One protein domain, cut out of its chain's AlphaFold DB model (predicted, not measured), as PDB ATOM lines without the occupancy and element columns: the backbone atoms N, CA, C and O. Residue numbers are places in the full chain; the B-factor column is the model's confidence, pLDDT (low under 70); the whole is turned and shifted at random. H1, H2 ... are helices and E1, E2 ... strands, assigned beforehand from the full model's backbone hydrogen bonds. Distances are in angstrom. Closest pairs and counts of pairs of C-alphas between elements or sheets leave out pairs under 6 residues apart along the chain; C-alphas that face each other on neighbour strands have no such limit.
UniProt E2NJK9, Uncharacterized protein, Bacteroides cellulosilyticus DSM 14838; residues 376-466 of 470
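What this domain is: This is residues 376 to 466 of the 470 residues of an uncharacterized protein of Bacteroides cellulosilyticus DSM 14838 (UniProt E2NJK9). The chain is wound in stacked turns, a short three-sided solenoid: E2, E3 and E4 make one turn, E5, E6 and E7 the next, and residues 457 to 458 with E8 begin a third. H1 caps the end of the coil at the first turn, and E1 folds against E2 as a hairpin at that turn's edge. The printed part has 91 residues, with one named helix followed by eight named strands; the class is mixed, helices and strands, with under half of the residues in named elements. The sheets are E1, E2, E5, mixed; E3, E6, E8, parallel; and E4, E7, parallel. The whole is compact, with a radius of gyration of the C-alphas of 12.0 A, and rounded, spanning 31 by 27 by 23 A.

How they stand to each other: Residues 377 to 378 pair with residues 416 to 417 of E2, residues 412 to 417, in parallel. H1, residues 381 to 392, only grazes the sheet of E3, residues 421 to 423, E6, residues 444 to 447, and E8, residues 460 to 462; the closest C-alphas of H1 and E3 are those of Ala 384 and Ile 421, 6.6 A apart. Every O i to N i+4 pair in H1 is within hydrogen-bond range. E1, residues 407 to 409, and E2 are an antiparallel hairpin, with N 407 and O 414 at 2.9 A. On the other side of E2 is E5, residues 436 to 439, parallel at 29 degrees, with N 415 and O 437 at 2.9 A. Residues 438 to 439 of E5 also pair in parallel with residues 457 to 458. E3 and E6 are parallel at 11 degrees, with N 423 and O 446 at 2.8 A. E6 and E8 are parallel at 26 degrees, with N 445 and O 461 at 2.8 A. E4, residues 429 to 431, and E7, residues 452 to 454, are parallel at 22 degrees, with N 430 and O 452 at 2.9 A. H1 and E2 are apart.

Where its parts are: H1 begins at C-alpha 381, (171.204, 142.536, 174.192), and is 16.6 A long. E1 measures 6.3 A, E2 15.9 A, E3 6.2 A, E4 6.2 A, E5 9.7 A, E6 9.6 A, E7 6.7 A and E8 6.5 A. E2 begins at C-alpha 412, (163.044, 162.966, 165.670), and E8 ends at C-alpha 462, (180.333, 155.946, 176.325).

The domain as a whole: The C-alphas farthest apart are those of Asp 410 and Ala 449, 34.0 A. The printed part has no cut. The link from H1 to E1 is long, with 14 residues. The mean pLDDT of the printed part is 80.5; residues under 70 include 394 to 398 and 440 to 444.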
ATOM      1  N   PRO A 376     159.041 152.798 174.481       66.25
ATOM      2  CA  PRO A 376     159.871 152.375 173.349       66.25
ATOM      3  C   PRO A 376     161.366 152.655 173.564       66.25
ATOM      4  O   PRO A 376     161.748 153.772 173.935       66.25
ATOM      5  N   GLY A 377     162.205 151.643 173.337       69.88
ATOM      6  CA  GLY A 377     163.625 151.663 173.683       69.88
ATOM      7  C   GLY A 377     164.295 150.289 173.587       69.88
ATOM      8  O   GLY A 377     163.755 149.366 172.982       69.88
ATOM      9  N   ILE A 378     165.485 150.173 174.178       74.19
ATOM     10  CA  ILE A 378     166.356 148.990 174.149       74.19
ATOM     11  C   ILE A 378     166.544 148.446 175.567       74.19
ATOM     12  O   ILE A 378     167.090 149.140 176.430       74.19
ATOM     13  N   TYR A 379     166.130 147.198 175.783       63.03
ATOM     14  CA  TYR A 379     166.095 146.549 177.101       63.03
ATOM     15  C   TYR A 379     166.796 145.183 177.112       63.03
ATOM     16  O   TYR A 379     167.084 144.644 178.177       63.03
ATOM     17  N   THR A 380     167.093 144.618 175.940       70.31
ATOM     18  CA  THR A 380     167.806 143.342 175.784       70.31
ATOM     19  C   THR A 380     169.037 143.489 174.888       70.31
ATOM     20  O   THR A 380     169.181 144.451 174.126       70.31
ATOM     21  N   LYS A 381     169.959 142.526 174.975       72.62
ATOM     22  CA  LYS A 381     171.204 142.536 174.192       72.62
ATOM     23  C   LYS A 381     170.923 142.336 172.701       72.62
ATOM     24  O   LYS A 381     171.538 142.982 171.859       72.62
ATOM     25  N   GLU A 382     169.952 141.491 172.392       81.94
ATOM     26  CA  GLU A 382     169.507 141.133 171.048       81.94
ATOM     27  C   GLU A 382     168.900 142.343 170.316       81.94
ATOM     28  O   GLU A 382     169.045 142.491 169.103       81.94
ATOM     29  N   GLU A 383     168.242 143.246 171.046       82.19
ATOM     30  CA  GLU A 383     167.731 144.515 170.512       82.19
ATOM     31  C   GLU A 383     168.846 145.525 170.266       82.19
ATOM     32  O   GLU A 383     168.848 146.192 169.232       82.19
ATOM     33  N   ALA A 384     169.829 145.599 171.167       82.06
ATOM     34  CA  ALA A 384     171.015 146.425 170.975       82.06
ATOM     35  C   ALA A 384     171.830 145.984 169.744       82.06
ATOM     36  O   ALA A 384     172.357 146.829 169.022       82.06
ATOM     37  N   GLU A 385     171.922 144.681 169.474       89.19
ATOM     38  CA  GLU A 385     172.571 144.138 168.273       89.19
ATOM     39  C   GLU A 385     171.788 144.486 166.994       89.19
ATOM     40  O   GLU A 385     172.373 145.021 166.049       89.19
ATOM     41  N   LYS A 386     170.459 144.299 166.984       87.69
ATOM     42  CA  LYS A 386     169.582 144.706 165.864       87.69
ATOM     43  C   LYS A 386     169.623 146.213 165.594       87.69
ATOM     44  O   LYS A 386     169.590 146.639 164.440       87.69
ATOM     45  N   LEU A 387     169.693 147.032 166.645       91.12
ATOM     46  CA  LEU A 387     169.835 148.480 166.519       91.12
ATOM     47  C   LEU A 387     171.171 148.850 165.859       91.12
ATOM     48  O   LEU A 387     171.182 149.684 164.954       91.12
ATOM     49  N   LEU A 388     172.278 148.228 166.277       91.88
ATOM     50  CA  LEU A 388     173.592 148.476 165.681       91.88
ATOM     51  C   LEU A 388     173.605 148.129 164.187       91.88
ATOM     52  O   LEU A 388     174.081 148.933 163.388       91.88
ATOM     53  N   GLU A 389     173.033 146.985 163.800       89.75
ATOM     54  CA  GLU A 389     172.920 146.576 162.394       89.75
ATOM     55  C   GLU A 389     172.126 147.600 161.561       89.75
ATOM     56  O   GLU A 389     172.565 148.009 160.481       89.75
ATOM     57  N   ALA A 390     170.992 148.080 162.083       87.88
ATOM     58  CA  ALA A 390     170.181 149.096 161.417       87.88
ATOM     59  C   ALA A 390     170.921 150.443 161.276       87.88
ATOM     60  O   ALA A 390     170.855 151.068 160.215       87.88
ATOM     61  N   LEU A 391     171.663 150.875 162.305       87.19
ATOM     62  CA  LEU A 391     172.450 152.117 162.286       87.19
ATOM     63  C   LEU A 391     173.693 152.031 161.378       87.19
ATOM     64  O   LEU A 391     174.088 153.036 160.791       87.19
ATOM     65  N   GLN A 392     174.294 150.850 161.216       85.56
ATOM     66  CA  GLN A 392     175.440 150.625 160.321       85.56
ATOM     67  C   GLN A 392     175.055 150.494 158.836       85.56
ATOM     68  O   GLN A 392     175.932 150.445 157.964       85.56
ATOM     69  N   SER A 393     173.759 150.439 158.513       78.19
ATOM     70  CA  SER A 393     173.275 150.280 157.144       78.19
ATOM     71  C   SER A 393     173.582 151.507 156.275       78.19
ATOM     72  O   SER A 393     172.831 152.480 156.226       78.19
ATOM     73  N   LYS A 394     174.673 151.433 155.497       59.19
ATOM     74  CA  LYS A 394     175.133 152.484 154.556       59.19
ATOM     75  C   LYS A 394     174.158 152.790 153.403       59.19
ATOM     76  O   LYS A 394     174.465 153.604 152.536       59.19
ATOM     77  N   THR A 395     173.000 152.133 153.354       59.66
ATOM     78  CA  THR A 395     171.913 152.419 152.413       59.66
ATOM     79  C   THR A 395     170.689 152.870 153.213       59.66
ATOM     80  O   THR A 395     170.118 152.042 153.931       59.66
ATOM     81  N   PRO A 396     170.248 154.138 153.084       54.19
ATOM     82  CA  PRO A 396     169.050 154.625 153.761       54.19
ATOM     83  C   PRO A 396     167.856 153.694 153.522       54.19
ATOM     84  O   PRO A 396     167.606 153.275 152.393       54.19
ATOM     85  N   ASN A 397     167.131 153.366 154.593       53.94
ATOM     86  CA  ASN A 397     165.939 152.507 154.598       53.94
ATOM     87  C   ASN A 397     166.132 151.039 154.161       53.94
ATOM     88  O   ASN A 397     165.138 150.331 154.018       53.94
ATOM     89  N   LYS A 398     167.364 150.529 153.988       65.31
ATOM     90  CA  LYS A 398     167.577 149.103 153.654       65.31
ATOM     91  C   LYS A 398     167.273 148.152 154.822       65.31
ATOM     92  O   LYS A 398     166.824 147.036 154.589       65.31
ATOM     93  N   ILE A 399     167.513 148.598 156.056       75.12
ATOM     94  CA  ILE A 399     167.102 147.917 157.289       75.12
ATOM     95  C   ILE A 399     166.358 148.969 158.121       75.12
ATOM     96  O   ILE A 399     166.992 149.925 158.573       75.12
ATOM     97  N   PRO A 400     165.022 148.888 158.261       79.88
ATOM     98  CA  PRO A 400     164.274 149.844 159.065       79.88
ATOM     99  C   PRO A 400     164.515 149.589 160.557       79.88
ATOM    100  O   PRO A 400     164.481 148.450 161.012       79.88
ATOM    101  N   ILE A 401     164.704 150.659 161.334       83.31
ATOM    102  CA  ILE A 401     164.685 150.573 162.801       83.31
ATOM    103  C   ILE A 401     163.248 150.213 163.230       83.31
ATOM    104  O   ILE A 401     162.335 150.950 162.840       83.31
ATOM    105  N   PRO A 402     163.029 149.135 164.012       82.19
ATOM    106  CA  PRO A 402     161.708 148.752 164.510       82.19
ATOM    107  C   PRO A 402     161.021 149.865 165.308       82.19
ATOM    108  O   PRO A 402     161.666 150.561 166.091       82.19
ATOM    109  N   GLU A 403     159.700 149.999 165.162       81.00
ATOM    110  CA  GLU A 403     158.922 151.038 165.860       81.00
ATOM    111  C   GLU A 403     158.968 150.892 167.388       81.00
ATOM    112  O   GLU A 403     158.965 151.890 168.100       81.00
ATOM    113  N   ALA A 404     159.127 149.668 167.900       74.94
ATOM    114  CA  ALA A 404     159.294 149.400 169.330       74.94
ATOM    115  C   ALA A 404     160.575 150.008 169.944       74.94
ATOM    116  O   ALA A 404     160.660 150.139 171.162       74.94
ATOM    117  N   PHE A 405     161.576 150.383 169.134       84.38
ATOM    118  CA  PHE A 405     162.858 150.900 169.634       84.38
ATOM    119  C   PHE A 405     162.876 152.424 169.805       84.38
ATOM    120  O   PHE A 405     163.806 152.947 170.416       84.38
ATOM    121  N   TYR A 406     161.902 153.155 169.249       85.50
ATOM    122  CA  TYR A 406     161.911 154.617 169.271       85.50
ATOM    123  C   TYR A 406     160.544 155.231 169.547       85.50
ATOM    124  O   TYR A 406     159.499 154.700 169.188       85.50
ATOM    125  N   LYS A 407     160.564 156.438 170.107       84.81
ATOM    126  CA  LYS A 407     159.402 157.319 170.192       84.81
ATOM    127  C   LYS A 407     159.649 158.571 169.357       84.81
ATOM    128  O   LYS A 407     160.763 159.086 169.327       84.81
ATOM    129  N   MET A 408     158.619 159.058 168.666       87.38
ATOM    130  CA  MET A 408     158.699 160.332 167.950       87.38
ATOM    131  C   MET A 408     158.574 161.492 168.942       87.38
ATOM    132  O   MET A 408     157.550 161.617 169.610       87.38
ATOM    133  N   GLU A 409     159.600 162.337 169.028       84.56
ATOM    134  CA  GLU A 409     159.620 163.557 169.850       84.56
ATOM    135  C   GLU A 409     160.268 164.672 169.011       84.56
ATOM    136  O   GLU A 409     161.301 164.456 168.380       84.56
ATOM    137  N   ASP A 410     159.601 165.825 168.900       85.31
ATOM    138  CA  ASP A 410     160.015 166.988 168.088       85.31
ATOM    139  C   ASP A 410     160.447 166.661 166.640       85.31
ATOM    140  O   ASP A 410     161.363 167.253 166.071       85.31
ATOM    141  N   GLY A 411     159.774 165.681 166.026       82.56
ATOM    142  CA  GLY A 411     160.051 165.216 164.660       82.56
ATOM    143  C   GLY A 411     161.248 164.264 164.526       82.56
ATOM    144  O   GLY A 411     161.516 163.791 163.420       82.56
ATOM    145  N   LYS A 412     161.935 163.930 165.624       87.56
ATOM    146  CA  LYS A 412     163.044 162.966 165.670       87.56
ATOM    147  C   LYS A 412     162.617 161.628 166.284       87.56
ATOM    148  O   LYS A 412     161.711 161.567 167.112       87.56
ATOM    149  N   LYS A 413     163.306 160.550 165.901       92.31
ATOM    150  CA  LYS A 413     163.225 159.223 166.525       92.31
ATOM    151  C   LYS A 413     164.134 159.191 167.755       92.31
ATOM    152  O   LYS A 413     165.350 159.082 167.612       92.31
ATOM    153  N   VAL A 414     163.558 159.286 168.950       89.62
ATOM    154  CA  VAL A 414     164.286 159.165 170.220       89.62
ATOM    155  C   VAL A 414     164.323 157.700 170.642       89.62
ATOM    156  O   VAL A 414     163.277 157.103 170.897       89.62
ATOM    157  N   ILE A 415     165.525 157.133 170.701       88.62
ATOM    158  CA  ILE A 415     165.809 155.749 171.092       88.62
ATOM    159  C   ILE A 415     166.356 155.774 172.515       88.62
ATOM    160  O   ILE A 415     167.409 156.362 172.752       88.62
ATOM    161  N   ARG A 416     165.636 155.157 173.456       82.88
ATOM    162  CA  ARG A 416     165.998 155.136 174.880       82.88
ATOM    163  C   ARG A 416     166.703 153.847 175.269       82.88
ATOM    164  O   ARG A 416     166.294 152.774 174.832       82.88
ATOM    165  N   LEU A 417     167.734 153.943 176.101       76.56
ATOM    166  CA  LEU A 417     168.426 152.784 176.663       76.56
ATOM    167  C   LEU A 417     167.930 152.493 178.081       76.56
ATOM    168  O   LEU A 417     167.825 153.396 178.904       76.56
ATOM    169  N   PHE A 418     167.669 151.217 178.364       66.25
ATOM    170  CA  PHE A 418     167.261 150.722 179.685       66.25
ATOM    171  C   PHE A 418     168.192 149.630 180.230       66.25
ATOM    172  O   PHE A 418     167.957 149.080 181.305       66.25
ATOM    173  N   ILE A 419     169.267 149.332 179.497       59.69
ATOM    174  CA  ILE A 419     170.359 148.450 179.904       59.69
ATOM    175  C   ILE A 419     171.704 149.022 179.461       59.69
ATOM    176  O   ILE A 419     171.794 149.818 178.524       59.69
ATOM    177  N   ASN A 420     172.778 148.547 180.092       60.62
ATOM    178  CA  ASN A 420     174.122 148.726 179.556       60.62
ATOM    179  C   ASN A 420     174.290 147.881 178.286       60.62
ATOM    180  O   ASN A 420     173.965 146.693 178.278       60.62
ATOM    181  N   ILE A 421     174.846 148.482 177.238       78.00
ATOM    182  CA  ILE A 421     175.075 147.850 175.937       78.00
ATOM    183  C   ILE A 421     176.553 147.482 175.796       78.00
ATOM    184  O   ILE A 421     177.435 148.288 176.097       78.00
ATOM    185  N   ASP A 422     176.829 146.284 175.274       82.88
ATOM    186  CA  ASP A 422     178.169 145.895 174.832       82.88
ATOM    187  C   ASP A 422     178.240 145.856 173.296       82.88
ATOM    188  O   ASP A 422     177.838 144.886 172.656       82.88
ATOM    189  N   TRP A 423     178.780 146.929 172.717       92.56
ATOM    190  CA  TRP A 423     179.171 147.045 171.314       92.56
ATOM    191  C   TRP A 423     180.707 147.034 171.183       92.56
ATOM    192  O   TRP A 423     181.280 147.763 170.374       92.56
ATOM    193  N   SER A 424     181.413 146.191 171.954       89.56
ATOM    194  CA  SER A 424     182.882 146.034 171.854       89.56
ATOM    195  C   SER A 424     183.376 145.600 170.464       89.56
ATOM    196  O   SER A 424     184.574 145.669 170.191       89.56
ATOM    197  N   SER A 425     182.478 145.140 169.588       86.81
ATOM    198  CA  SER A 425     182.733 144.855 168.174       86.81
ATOM    199  C   SER A 425     182.857 146.113 167.300       86.81
ATOM    200  O   SER A 425     183.442 146.034 166.222       86.81
ATOM    201  N   LEU A 426     182.343 147.269 167.738       88.69
ATOM    202  CA  LEU A 426     182.450 148.538 167.020       88.69
ATOM    203  C   LEU A 426     183.804 149.203 167.313       88.69
ATOM    204  O   LEU A 426     184.017 149.744 168.397       88.69
ATOM    205  N   THR A 427     184.711 149.177 166.333       89.25
ATOM    206  CA  THR A 427     186.062 149.779 166.396       89.25
ATOM    207  C   THR A 427     186.229 151.021 165.510       89.25
ATOM    208  O   THR A 427     187.337 151.531 165.369       89.25
ATOM    209  N   GLU A 428     185.148 151.485 164.883       89.69
ATOM    210  CA  GLU A 428     185.097 152.650 163.986       89.69
ATOM    211  C   GLU A 428     184.102 153.698 164.525       89.69
ATOM    212  O   GLU A 428     183.345 153.422 165.459       89.69
ATOM    213  N   THR A 429     184.081 154.894 163.929       90.94
ATOM    214  CA  THR A 429     183.069 155.924 164.213       90.94
ATOM    215  C   THR A 429     181.702 155.517 163.658       90.94
ATOM    216  O   THR A 429     181.549 155.335 162.450       90.94
ATOM    217  N   LEU A 430     180.685 155.448 164.518       90.31
ATOM    218  CA  LEU A 430     179.278 155.355 164.120       90.31
ATOM    219  C   LEU A 430     178.640 156.751 164.117       90.31
ATOM    220  O   LEU A 430     178.408 157.332 165.176       90.31
ATOM    221  N   THR A 431     178.320 157.283 162.939       89.56
ATOM    222  CA  THR A 431     177.604 158.561 162.801       89.56
ATOM    223  C   THR A 431     176.092 158.327 162.799       89.56
ATOM    224  O   THR A 431     175.567 157.639 161.923       89.56
ATOM    225  N   LEU A 432     175.379 158.907 163.767       88.00
ATOM    226  CA  LEU A 432     173.920 158.851 163.850       88.00
ATOM    227  C   LEU A 432     173.269 159.822 162.841       88.00
ATOM    228  O   LEU A 432     173.693 160.974 162.759       88.00
ATOM    229  N   PRO A 433     172.206 159.412 162.122       86.44
ATOM    230  CA  PRO A 433     171.383 160.317 161.317       86.44
ATOM    231  C   PRO A 433     170.781 161.484 162.121       86.44
ATOM    232  O   PRO A 433     170.324 161.298 163.249       86.44
ATOM    233  N   ASP A 434     170.680 162.670 161.511       84.44
ATOM    234  CA  ASP A 434     170.204 163.910 162.160       84.44
ATOM    235  C   ASP A 434     168.794 163.817 162.772       84.44
ATOM    236  O   ASP A 434     168.456 164.555 163.707       84.44
ATOM    237  N   ASN A 435     167.960 162.916 162.243       87.19
ATOM    238  CA  ASN A 435     166.597 162.652 162.698       87.19
ATOM    239  C   ASN A 435     166.502 161.564 163.782       87.19
ATOM    240  O   ASN A 435     165.389 161.197 164.158       87.19
ATOM    241  N   ILE A 436     167.624 161.042 164.277       90.44
ATOM    242  CA  ILE A 436     167.699 160.085 165.387       90.44
ATOM    243  C   ILE A 436     168.341 160.775 166.592       90.44
ATOM    244  O   ILE A 436     169.222 161.615 166.429       90.44
ATOM    245  N   VAL A 437     167.899 160.425 167.800       91.12
ATOM    246  CA  VAL A 437     168.540 160.774 169.076       91.12
ATOM    247  C   VAL A 437     168.745 159.489 169.866       91.12
ATOM    248  O   VAL A 437     167.795 158.723 170.021       91.12
ATOM    249  N   LEU A 438     169.954 159.263 170.381       89.88
ATOM    250  CA  LEU A 438     170.232 158.172 171.316       89.88
ATOM    251  C   LEU A 438     170.264 158.744 172.743       89.88
ATOM    252  O   LEU A 438     171.162 159.515 173.089       89.88
ATOM    253  N   ASP A 439     169.249 158.401 173.533       83.50
ATOM    254  CA  ASP A 439     169.034 158.854 174.911       83.50
ATOM    255  C   ASP A 439     169.416 157.713 175.869       83.50
ATOM    256  O   ASP A 439     168.743 156.684 175.942       83.50
ATOM    257  N   GLY A 440     170.552 157.855 176.547       68.81
ATOM    258  CA  GLY A 440     171.137 156.790 177.355       68.81
ATOM    259  C   GLY A 440     170.474 156.575 178.709       68.81
ATOM    260  O   GLY A 440     170.686 155.520 179.295       68.81
ATOM    261  N   GLN A 441     169.708 157.547 179.215       65.56
ATOM    262  CA  GLN A 441     169.083 157.528 180.546       65.56
ATOM    263  C   GLN A 441     170.025 157.100 181.699       65.56
ATOM    264  O   GLN A 441     169.610 156.420 182.639       65.56
ATOM    265  N   GLY A 442     171.311 157.450 181.607       49.97
ATOM    266  CA  GLY A 442     172.363 157.072 182.555       49.97
ATOM    267  C   GLY A 442     173.025 155.705 182.315       49.97
ATOM    268  O   GLY A 442     173.967 155.360 183.030       49.97
ATOM    269  N   TYR A 443     172.601 154.930 181.313       60.50
ATOM    270  CA  TYR A 443     173.228 153.656 180.944       60.50
ATOM    271  C   TYR A 443     174.475 153.831 180.065       60.50
ATOM    272  O   TYR A 443     174.682 154.849 179.394       60.50
ATOM    273  N   ASN A 444     175.334 152.807 180.079       67.31
ATOM    274  CA  ASN A 444     176.615 152.794 179.387       67.31
ATOM    275  C   ASN A 444     176.616 151.922 178.126       67.31
ATOM    276  O   ASN A 444     176.365 150.719 178.196       67.31
ATOM    277  N   VAL A 445     177.072 152.497 177.014       80.88
ATOM    278  CA  VAL A 445     177.468 151.787 175.794       80.88
ATOM    279  C   VAL A 445     178.982 151.576 175.814       80.88
ATOM    280  O   VAL A 445     179.766 152.525 175.777       80.88
ATOM    281  N   LYS A 446     179.419 150.321 175.891       87.25
ATOM    282  CA  LYS A 446     180.832 149.929 175.811       87.25
ATOM    283  C   LYS A 446     181.215 149.705 174.348       87.25
ATOM    284  O   LYS A 446     180.551 148.936 173.662       87.25
ATOM    285  N   LEU A 447     182.285 150.357 173.896       91.44
ATOM    286  CA  LEU A 447     182.784 150.290 172.517       91.44
ATOM    287  C   LEU A 447     184.113 149.534 172.414       91.44
ATOM    288  O   LEU A 447     184.814 149.337 173.411       91.44
ATOM    289  N   GLY A 448     184.459 149.118 171.194       87.12
ATOM    290  CA  GLY A 448     185.742 148.498 170.878       87.12
ATOM    291  C   GLY A 448     186.905 149.492 170.911       87.12
ATOM    292  O   GLY A 448     186.728 150.703 171.059       87.12
ATOM    293  N   ALA A 449     188.129 148.984 170.753       82.56
ATOM    294  CA  ALA A 449     189.309 149.841 170.665       82.56
ATOM    295  C   ALA A 449     189.177 150.809 169.472       82.56
ATOM    296  O   ALA A 449     188.998 150.369 168.339       82.56
ATOM    297  N   ASN A 450     189.284 152.112 169.748       84.50
ATOM    298  CA  ASN A 450     189.070 153.235 168.817       84.50
ATOM    299  C   ASN A 450     187.622 153.462 168.330       84.50
ATOM    300  O   ASN A 450     187.408 154.374 167.536       84.50
ATOM    301  N   GLY A 451     186.632 152.708 168.822       87.81
ATOM    302  CA  GLY A 451     185.224 152.962 168.508       87.81
ATOM    303  C   GLY A 451     184.718 154.277 169.107       87.81
ATOM    304  O   GLY A 451     185.059 154.629 170.241       87.81
ATOM    305  N   SER A 452     183.875 154.990 168.362       88.88
ATOM    306  CA  SER A 452     183.221 156.229 168.799       88.88
ATOM    307  C   SER A 452     181.804 156.332 168.226       88.88
ATOM    308  O   SER A 452     181.441 155.609 167.299       88.88
ATOM    309  N   ILE A 453     180.983 157.221 168.791       90.25
ATOM    310  CA  ILE A 453     179.656 157.554 168.262       90.25
ATOM    311  C   ILE A 453     179.581 159.074 168.105       90.25
ATOM    312  O   ILE A 453     179.926 159.809 169.032       90.25
ATOM    313  N   GLU A 454     179.129 159.535 166.943       89.56
ATOM    314  CA  GLU A 454     178.950 160.948 166.607       89.56
ATOM    315  C   GLU A 454     177.482 161.246 166.278       89.56
ATOM    316  O   GLU A 454     176.783 160.410 165.707       89.56
ATOM    317  N   GLY A 455     177.018 162.448 166.623       87.81
ATOM    318  CA  GLY A 455     175.646 162.906 166.388       87.81
ATOM    319  C   GLY A 455     174.886 163.213 167.681       87.81
ATOM    320  O   GLY A 455     175.472 163.583 168.700       87.81
ATOM    321  N   ASN A 456     173.561 163.082 167.623       90.38
ATOM    322  CA  ASN A 456     172.640 163.441 168.702       90.38
ATOM    323  C   ASN A 456     172.705 162.430 169.874       90.38
ATOM    324  O   ASN A 456     172.002 161.415 169.861       90.38
ATOM    325  N   LEU A 457     173.503 162.739 170.902       88.06
ATOM    326  CA  LEU A 457     173.664 161.939 172.126       88.06
ATOM    327  C   LEU A 457     173.186 162.694 173.373       88.06
ATOM    328  O   LEU A 457     173.633 163.815 173.624       88.06
ATOM    329  N   LYS A 458     172.345 162.054 174.189       82.62
ATOM    330  CA  LYS A 458     171.770 162.626 175.415       82.62
ATOM    331  C   LYS A 458     171.898 161.646 176.583       82.62
ATOM    332  O   LYS A 458     171.667 160.459 176.392       82.62
ATOM    333  N   ASP A 459     172.244 162.156 177.769       72.88
ATOM    334  CA  ASP A 459     172.248 161.428 179.053       72.88
ATOM    335  C   ASP A 459     172.844 160.002 178.983       72.88
ATOM    336  O   ASP A 459     172.240 159.028 179.426       72.88
ATOM    337  N   ILE A 460     174.012 159.845 178.350       75.31
ATOM    338  CA  ILE A 460     174.580 158.531 178.002       75.31
ATOM    339  C   ILE A 460     176.032 158.402 178.451       75.31
ATOM    340  O   ILE A 460     176.802 159.359 178.384       75.31
ATOM    341  N   TYR A 461     176.445 157.208 178.873       71.25
ATOM    342  CA  TYR A 461     177.857 156.908 179.105       71.25
ATOM    343  C   TYR A 461     178.442 156.159 177.905       71.25
ATOM    344  O   TYR A 461     177.901 155.143 177.476       71.25
ATOM    345  N   ILE A 462     179.569 156.629 177.374       84.75
ATOM    346  CA  ILE A 462     180.333 155.946 176.325       84.75
ATOM    347  C   ILE A 462     181.639 155.439 176.936       84.75
ATOM    348  O   ILE A 462     182.488 156.227 177.361       84.75
ATOM    349  N   SER A 463     181.791 154.116 177.020       79.94
ATOM    350  CA  SER A 463     182.937 153.428 177.639       79.94
ATOM    351  C   SER A 463     183.348 154.024 179.002       79.94
ATOM    352  O   SER A 463     184.525 154.272 179.268       79.94
ATOM    353  N   GLY A 464     182.360 154.276 179.866       68.12
ATOM    354  CA  GLY A 464     182.516 154.800 181.226       68.12
ATOM    355  C   GLY A 464     182.582 156.327 181.347       68.12
ATOM    356  O   GLY A 464     182.693 156.832 182.462       68.12
ATOM    357  N   LYS A 465     182.506 157.081 180.243       77.06
ATOM    358  CA  LYS A 465     182.516 158.555 180.248       77.06
ATOM    359  C   LYS A 465     181.127 159.108 179.954       77.06
ATOM    360  O   LYS A 465     180.560 158.773 178.923       77.06
ATOM    361  N   SER A 466     180.608 159.963 180.832       74.19
ATOM    362  CA  SER A 466     179.331 160.661 180.618       74.19
ATOM    363  C   SER A 466     179.433 161.632 179.436       74.19
ATOM    364  O   SER A 466     180.409 162.378 179.337       74.19
TER     365      SER A 466